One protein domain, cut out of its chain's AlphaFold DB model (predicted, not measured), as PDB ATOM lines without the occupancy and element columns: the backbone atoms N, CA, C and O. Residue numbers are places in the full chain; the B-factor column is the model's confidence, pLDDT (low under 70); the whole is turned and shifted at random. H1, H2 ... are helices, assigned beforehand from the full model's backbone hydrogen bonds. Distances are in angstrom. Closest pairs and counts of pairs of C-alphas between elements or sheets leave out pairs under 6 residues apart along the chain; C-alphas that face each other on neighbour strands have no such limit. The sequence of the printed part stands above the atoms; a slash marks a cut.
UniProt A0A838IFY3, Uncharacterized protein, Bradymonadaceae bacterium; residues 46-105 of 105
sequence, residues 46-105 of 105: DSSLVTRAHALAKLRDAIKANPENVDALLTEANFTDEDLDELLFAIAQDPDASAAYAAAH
ATOM      1  N   ASP A  46     170.571 181.107 138.042       50.22
ATOM      2  CA  ASP A  46     169.712 180.158 138.783       50.22
ATOM      3  C   ASP A  46     169.702 178.744 138.210       50.22
ATOM      4  O   ASP A  46     169.559 177.760 138.942       50.22
ATOM      5  N   SER A  47     169.903 178.608 136.894       59.03
ATOM      6  CA  SER A  47     169.889 177.295 136.240       59.03
ATOM      7  C   SER A  47     170.898 176.326 136.855       59.03
ATOM      8  O   SER A  47     170.660 175.122 136.841       59.03
ATOM      9  N   SER A  48     172.002 176.806 137.439       78.31
ATOM     10  CA  SER A  48     172.991 175.921 138.062       78.31
ATOM     11  C   SER A  48     172.464 175.249 139.334       78.31
ATOM     12  O   SER A  48     172.687 174.051 139.525       78.31
ATOM     13  N   LEU A  49     171.728 175.979 140.175       85.31
ATOM     14  CA  LEU A  49     171.249 175.498 141.470       85.31
ATOM     15  C   LEU A  49     169.949 174.710 141.308       85.31
ATOM     16  O   LEU A  49     169.843 173.610 141.845       85.31
ATOM     17  N   VAL A  50     169.042 175.170 140.442       83.94
ATOM     18  CA  VAL A  50     167.846 174.422 140.016       83.94
ATOM     19  C   VAL A  50     168.224 173.099 139.331       83.94
ATOM     20  O   VAL A  50     167.659 172.047 139.633       83.94
ATOM     21  N   THR A  51     169.238 173.091 138.458       86.12
ATOM     22  CA  THR A  51     169.724 171.843 137.833       86.12
ATOM     23  C   THR A  51     170.323 170.895 138.869       86.12
ATOM     24  O   THR A  51     170.069 169.687 138.827       86.12
ATOM     25  N   ARG A  52     171.094 171.421 139.829       85.69
ATOM     26  CA  ARG A  52     171.636 170.616 140.934       85.69
ATOM     27  C   ARG A  52     170.537 170.093 141.855       85.69
ATOM     28  O   ARG A  52     170.620 168.943 142.269       85.69
ATOM     29  N   ALA A  53     169.486 170.868 142.102       85.94
ATOM     30  CA  ALA A  53     168.306 170.442 142.845       85.94
ATOM     31  C   ALA A  53     167.599 169.263 142.162       85.94
ATOM     32  O   ALA A  53     167.306 168.258 142.808       85.94
ATOM     33  N   HIS A  54     167.423 169.315 140.839       86.00
ATOM     34  CA  HIS A  54     166.904 168.178 140.073       86.00
ATOM     35  C   HIS A  54     167.812 166.945 140.144       86.00
ATOM     36  O   HIS A  54     167.319 165.822 140.272       86.00
ATOM     37  N   ALA A  55     169.132 167.125 140.057       86.06
ATOM     38  CA  ALA A  55     170.082 166.022 140.191       86.06
ATOM     39  C   ALA A  55     170.019 165.390 141.593       86.06
ATOM     40  O   ALA A  55     169.985 164.166 141.718       86.06
ATOM     41  N   LEU A  56     169.922 166.219 142.633       86.00
ATOM     42  CA  LEU A  56     169.803 165.780 144.017       86.00
ATOM     43  C   LEU A  56     168.483 165.036 144.271       86.00
ATOM     44  O   LEU A  56     168.470 164.016 144.957       86.00
ATOM     45  N   ALA A  57     167.380 165.486 143.673       85.88
ATOM     46  CA  ALA A  57     166.100 164.789 143.755       85.88
ATOM     47  C   ALA A  57     166.139 163.412 143.067       85.88
ATOM     48  O   ALA A  57     165.657 162.431 143.628       85.88
ATOM     49  N   LYS A  58     166.802 163.290 141.908       86.12
ATOM     50  CA  LYS A  58     167.031 161.980 141.271       86.12
ATOM     51  C   LYS A  58     167.866 161.053 142.151       86.12
ATOM     52  O   LYS A  58     167.562 159.866 142.250       86.12
ATOM     53  N   LEU A  59     168.896 161.588 142.805       85.75
ATOM     54  CA  LEU A  59     169.728 160.834 143.740       85.75
ATOM     55  C   LEU A  59     168.914 160.343 144.943       85.75
ATOM     56  O   LEU A  59     169.004 159.173 145.310       85.75
ATOM     57  N   ARG A  60     168.051 161.198 145.501       85.00
ATOM     58  CA  ARG A  60     167.084 160.824 146.543       85.00
ATOM     59  C   ARG A  60     166.195 159.664 146.098       85.00
ATOM     60  O   ARG A  60     165.973 158.742 146.878       85.00
ATOM     61  N   ASP A  61     165.676 159.697 144.877       85.00
ATOM     62  CA  ASP A  61     164.770 158.654 144.388       85.00
ATOM     63  C   ASP A  61     165.510 157.342 144.102       85.00
ATOM     64  O   ASP A  61     165.007 156.269 144.437       85.00
ATOM     65  N   ALA A  62     166.749 157.412 143.610       85.25
ATOM     66  CA  ALA A  62     167.626 156.249 143.500       85.25
ATOM     67  C   ALA A  62     167.916 155.617 144.875       85.25
ATOM     68  O   ALA A  62     167.862 154.393 145.010       85.25
ATOM     69  N   ILE A  63     168.149 156.445 145.901       84.38
ATOM     70  CA  ILE A  63     168.336 156.025 147.297       84.38
ATOM     71  C   ILE A  63     167.060 155.388 147.859       84.38
ATOM     72  O   ILE A  63     167.136 154.347 148.505       84.38
ATOM     73  N   LYS A  64     165.882 155.965 147.592       82.44
ATOM     74  CA  LYS A  64     164.593 155.371 147.988       82.44
ATOM     75  C   LYS A  64     164.377 154.003 147.345       82.44
ATOM     76  O   LYS A  64     163.848 153.111 147.999       82.44
ATOM     77  N   ALA A  65     164.763 153.850 146.080       84.69
ATOM     78  CA  ALA A  65     164.630 152.594 145.353       84.69
ATOM     79  C   ALA A  65     165.651 151.531 145.799       84.69
ATOM     80  O   ALA A  65     165.342 150.347 145.729       84.69
ATOM     81  N   ASN A  66     166.841 151.943 146.254       83.75
ATOM     82  CA  ASN A  66     167.936 151.047 146.647       83.75
ATOM     83  C   ASN A  66     168.593 151.514 147.961       83.75
ATOM     84  O   ASN A  66     169.745 151.967 147.960       83.75
ATOM     85  N   PRO A  67     167.884 151.420 149.100       78.69
ATOM     86  CA  PRO A  67     168.362 151.937 150.380       78.69
ATOM     87  C   PRO A  67     169.562 151.161 150.942       78.69
ATOM     88  O   PRO A  67     170.219 151.645 151.861       78.69
ATOM     89  N   GLU A  68     169.892 149.979 150.409       82.75
ATOM     90  CA  GLU A  68     171.119 149.261 150.782       82.75
ATOM     91  C   GLU A  68     172.369 149.724 150.011       82.75
ATOM     92  O   GLU A  68     173.485 149.421 150.430       82.75
ATOM     93  N   ASN A  69     172.204 150.485 148.922       84.06
ATOM     94  CA  ASN A  69     173.292 150.910 148.031       84.06
ATOM     95  C   ASN A  69     173.594 152.415 148.106       84.06
ATOM     96  O   ASN A  69     174.220 152.969 147.203       84.06
ATOM     97  N   VAL A  70     173.174 153.091 149.177       80.44
ATOM     98  CA  VAL A  70     173.301 154.553 149.301       80.44
ATOM     99  C   VAL A  70     174.743 155.029 149.168       80.44
ATOM    100  O   VAL A  70     175.003 155.935 148.384       80.44
ATOM    101  N   ASP A  71     175.692 154.382 149.848       80.31
ATOM    102  CA  ASP A  71     177.108 154.758 149.760       80.31
ATOM    103  C   ASP A  71     177.630 154.691 148.309       80.31
ATOM    104  O   ASP A  71     178.428 155.533 147.887       80.31
ATOM    105  N   ALA A  72     177.171 153.704 147.528       83.94
ATOM    106  CA  ALA A  72     177.561 153.544 146.129       83.94
ATOM    107  C   ALA A  72     176.929 154.624 145.242       83.94
ATOM    108  O   ALA A  72     177.636 155.224 144.439       83.94
ATOM    109  N   LEU A  73     175.642 154.924 145.443       83.75
ATOM    110  CA  LEU A  73     174.915 155.964 144.709       83.75
ATOM    111  C   LEU A  73     175.492 157.362 144.959       83.75
ATOM    112  O   LEU A  73     175.658 158.141 144.024       83.75
ATOM    113  N   LEU A  74     175.841 157.673 146.210       80.94
ATOM    114  CA  LEU A  74     176.475 158.943 146.572       80.94
ATOM    115  C   LEU A  74     177.884 159.063 145.973       80.94
ATOM    116  O   LEU A  74     178.255 160.118 145.458       80.94
ATOM    117  N   THR A  75     178.644 157.963 145.974       83.44
ATOM    118  CA  THR A  75     179.968 157.904 145.336       83.44
ATOM    119  C   THR A  75     179.876 158.057 143.817       83.44
ATOM    120  O   THR A  75     180.673 158.781 143.231       83.44
ATOM    121  N   GLU A  76     178.908 157.403 143.173       84.88
ATOM    122  CA  GLU A  76     178.662 157.500 141.728       84.88
ATOM    123  C   GLU A  76     178.262 158.920 141.322       84.88
ATOM    124  O   GLU A  76     178.761 159.450 140.331       84.88
ATOM    125  N   ALA A  77     177.427 159.568 142.135       81.50
ATOM    126  CA  ALA A  77     177.056 160.964 141.957       81.50
ATOM    127  C   ALA A  77     178.185 161.949 142.327       81.50
ATOM    128  O   ALA A  77     178.019 163.155 142.158       81.50
ATOM    129  N   ASN A  78     179.331 161.444 142.804       84.12
ATOM    130  CA  ASN A  78     180.506 162.209 143.215       84.12
ATOM    131  C   ASN A  78     180.174 163.337 144.211       84.12
ATOM    132  O   ASN A  78     180.769 164.413 144.162       84.12
ATOM    133  N   PHE A  79     179.225 163.088 145.115       79.88
ATOM    134  CA  PHE A  79     178.915 163.993 146.216       79.88
ATOM    135  C   PHE A  79     179.661 163.558 147.470       79.88
ATOM    136  O   PHE A  79     179.656 162.378 147.831       79.88
ATOM    137  N   THR A  80     180.294 164.506 148.156       80.12
ATOM    138  CA  THR A  80     180.723 164.293 149.540       80.12
ATOM    139  C   THR A  80     179.590 164.632 150.507       80.12
ATOM    140  O   THR A  80     178.633 165.305 150.131       80.12
ATOM    141  N   ASP A  81     179.696 164.161 151.754       79.25
ATOM    142  CA  ASP A  81     178.772 164.554 152.826       79.25
ATOM    143  C   ASP A  81     178.679 166.094 152.940       79.25
ATOM    144  O   ASP A  81     177.594 166.658 153.019       79.25
ATOM    145  N   GLU A  82     179.822 166.780 152.869       82.06
ATOM    146  CA  GLU A  82     179.920 168.239 153.008       82.06
ATOM    147  C   GLU A  82     179.276 168.974 151.819       82.06
ATOM    148  O   GLU A  82     178.507 169.913 152.017       82.06
ATOM    149  N   ASP A  83     179.491 168.479 150.591       84.25
ATOM    150  CA  ASP A  83     178.844 169.020 149.388       84.25
ATOM    151  C   ASP A  83     177.320 168.855 149.438       84.25
ATOM    152  O   ASP A  83     176.579 169.697 148.935       84.25
ATOM    153  N   LEU A  84     176.846 167.745 150.007       82.94
ATOM    154  CA  LEU A  84     175.426 167.444 150.156       82.94
ATOM    155  C   LEU A  84     174.748 168.386 151.141       82.94
ATOM    156  O   LEU A  84     173.682 168.912 150.828       82.94
ATOM    157  N   ASP A  85     175.366 168.610 152.298       84.06
ATOM    158  CA  ASP A  85     174.855 169.542 153.301       84.06
ATOM    159  C   ASP A  85     174.864 170.982 152.774       84.06
ATOM    160  O   ASP A  85     173.861 171.689 152.899       84.06
ATOM    161  N   GLU A  86     175.950 171.412 152.124       85.75
ATOM    162  CA  GLU A  86     176.036 172.748 151.529       85.75
ATOM    163  C   GLU A  86     175.012 172.921 150.403       85.75
ATOM    164  O   GLU A  86     174.326 173.942 150.341       85.75
ATOM    165  N   LEU A  87     174.840 171.909 149.548       85.56
ATOM    166  CA  LEU A  87     173.861 171.954 148.470       85.56
ATOM    167  C   LEU A  87     172.425 171.958 149.004       85.56
ATOM    168  O   LEU A  87     171.617 172.746 148.523       85.56
ATOM    169  N   LEU A  88     172.097 171.128 149.996       84.50
ATOM    170  CA  LEU A  88     170.781 171.142 150.644       84.50
ATOM    171  C   LEU A  88     170.500 172.504 151.279       84.50
ATOM    172  O   LEU A  88     169.401 173.034 151.130       84.50
ATOM    173  N   PHE A  89     171.490 173.097 151.945       85.94
ATOM    174  CA  PHE A  89     171.365 174.426 152.534       85.94
ATOM    175  C   PHE A  89     171.202 175.525 151.476       85.94
ATOM    176  O   PHE A  89     170.405 176.447 151.654       85.94
ATOM    177  N   ALA A  90     171.919 175.431 150.358       86.75
ATOM    178  CA  ALA A  90     171.795 176.368 149.248       86.75
ATOM    179  C   ALA A  90     170.414 176.256 148.578       86.75
ATOM    180  O   ALA A  90     169.755 177.269 148.369       86.75
ATOM    181  N   ILE A  91     169.929 175.030 148.346       86.00
ATOM    182  CA  ILE A  91     168.571 174.756 147.850       86.00
ATOM    183  C   ILE A  91     167.518 175.270 148.840       86.00
ATOM    184  O   ILE A  91     166.487 175.771 148.422       86.00
ATOM    185  N   ALA A  92     167.753 175.190 150.151       84.50
ATOM    186  CA  ALA A  92     166.829 175.707 151.163       84.50
ATOM    187  C   ALA A  92     166.663 177.223 151.148       84.50
ATOM    188  O   ALA A  92     165.587 177.719 151.482       84.50
ATOM    189  N   GLN A  93     167.719 177.949 150.800       84.50
ATOM    190  CA  GLN A  93     167.689 179.407 150.726       84.50
ATOM    191  C   GLN A  93     167.142 179.924 149.395       84.50
ATOM    192  O   GLN A  93     166.761 181.089 149.313       84.50
ATOM    193  N   ASP A  94     167.091 179.063 148.382       83.00
ATOM    194  CA  ASP A  94     166.640 179.391 147.041       83.00
ATOM    195  C   ASP A  94     165.219 178.843 146.803       83.00
ATOM    196  O   ASP A  94     165.022 177.627 146.736       83.00
ATOM    197  N   PRO A  95     164.195 179.706 146.706       82.69
ATOM    198  CA  PRO A  95     162.813 179.255 146.580       82.69
ATOM    199  C   PRO A  95     162.551 178.476 145.285       82.69
ATOM    200  O   PRO A  95     161.761 177.529 145.310       82.69
ATOM    201  N   ASP A  96     163.215 178.824 144.182       83.56
ATOM    202  CA  ASP A  96     163.013 178.192 142.879       83.56
ATOM    203  C   ASP A  96     163.679 176.814 142.831       83.56
ATOM    204  O   ASP A  96     163.073 175.829 142.397       83.56
ATOM    205  N   ALA A  97     164.892 176.687 143.367       83.56
ATOM    206  CA  ALA A  97     165.559 175.400 143.488       83.56
ATOM    207  C   ALA A  97     164.909 174.494 144.536       83.56
ATOM    208  O   ALA A  97     164.822 173.282 144.328       83.56
ATOM    209  N   SER A  98     164.417 175.058 145.640       82.75
ATOM    210  CA  SER A  98     163.630 174.321 146.631       82.75
ATOM    211  C   SER A  98     162.358 173.758 146.006       82.75
ATOM    212  O   SER A  98     162.060 172.568 146.150       82.75
ATOM    213  N   ALA A  99     161.649 174.580 145.225       82.56
ATOM    214  CA  ALA A  99     160.492 174.147 144.457       82.56
ATOM    215  C   ALA A  99     160.864 173.067 143.432       82.56
ATOM    216  O   ALA A  99     160.159 172.068 143.334       82.56
ATOM    217  N   ALA A 100     161.990 173.197 142.729       84.00
ATOM    218  CA  ALA A 100     162.463 172.196 141.773       84.00
ATOM    219  C   ALA A 100     162.832 170.857 142.437       84.00
ATOM    220  O   ALA A 100     162.473 169.794 141.928       84.00
ATOM    221  N   TYR A 101     163.497 170.890 143.597       83.44
ATOM    222  CA  TYR A 101     163.803 169.699 144.393       83.44
ATOM    223  C   TYR A 101     162.532 169.005 144.899       83.44
ATOM    224  O   TYR A 101     162.438 167.773 144.893       83.44
ATOM    225  N   ALA A 102     161.546 169.793 145.338       80.38
ATOM    226  CA  ALA A 102     160.265 169.291 145.809       80.38
ATOM    227  C   ALA A 102     159.402 168.747 144.664       80.38
ATOM    228  O   ALA A 102     158.772 167.713 144.846       80.38
ATOM    229  N   ALA A 103     159.389 169.406 143.500       78.75
ATOM    230  CA  ALA A 103     158.604 169.044 142.317       78.75
ATOM    231  C   ALA A 103     159.177 167.854 141.538       78.75
ATOM    232  O   ALA A 103     158.458 167.193 140.796       78.75
ATOM    233  N   ALA A 104     160.467 167.572 141.693       72.31
ATOM    234  CA  ALA A 104     161.061 166.349 141.189       72.31
ATOM    235  C   ALA A 104     160.626 165.185 142.091       72.31
ATOM    236  O   ALA A 104     161.188 165.003 143.170       72.31
ATOM    237  N   HIS A 105     159.598 164.445 141.684       58.16
ATOM    238  CA  HIS A 105     159.108 163.214 142.310       58.16
ATOM    239  C   HIS A 105     158.499 162.277 141.266       58.16
ATOM    240  O   HIS A 105     157.925 162.784 140.276       58.16
TER     241      HIS A 105
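Overview. This is residues 46 to 105 of the 105 residues of an uncharacterized protein of Bradymonadaceae bacterium (UniProt A0A838IFY3). Four helices make an open, three-sided frame: the long H1 is one side, the short H2 folds back at its far end, and H3 slants back to its beginning. H4 then packs beside the first part of H1, running the same way. The printed part has 60 residues with four named helices, in the order H1, H2, H3, H4, and no named strand; the class is all helix. It is compact, with a radius of gyration of the C-alphas of 11.2 A and spans of 31 by 24 by 15 A.

Arrangement. Start with H1, residues 47 to 65, the hub, which touches the three other helices. Its residues 59 to 63 touch H2, residues 70 to 76, at a steep tilt of 42 degrees, opposite ways, as a helical hairpin; the closest C-alphas, of Ile 63 and Val 70, are 5.6 A apart. H3, residues 81 to 93, is apart from H2. Its residues 87 to 91 touch residues 49 to 53 of H1 at a steep tilt of 59 degrees, opposite ways, closest at the C-alphas of Ala 53 and Ile 91, 6.6 A. H4, residues 95 to 103, touches residues 49 to 57 of H1 at a shallow tilt of 28 degrees, with the C-alphas of Val 50 and Ala 97 closest at 4.3 A. H3 and H4 touch only at the corner, where the C-alphas of Ile 91 and Ser 98 are closest at 5.1 A. In H1, H2, H3 and H4 every O i to N i+4 pair is within hydrogen-bond range.

Along the chain. Find C-alpha 47 at (169.889, 177.295, 136.240); from there H1 runs 26.8 A to C-alpha 65. H2 measures 9.7 A from C-alpha 70 to C-alpha 76. Look next at C-alpha 81, at (178.772, 164.554, 152.826), where H3 begins its 18.7 A. H4 measures 11.8 A and ends at C-alpha 103, at (158.604, 169.044, 142.317).

Size, cuts and confidence. The C-alphas farthest apart, of Asp 46 and Glu 68, are 33.2 A apart, and residues 64 to 69 stand free. The three links are tight, and the printed part has no cut. Check the B-factor column: the mean pLDDT of the printed part is 82.0, and residues 46 to 47 and 105 are under 70.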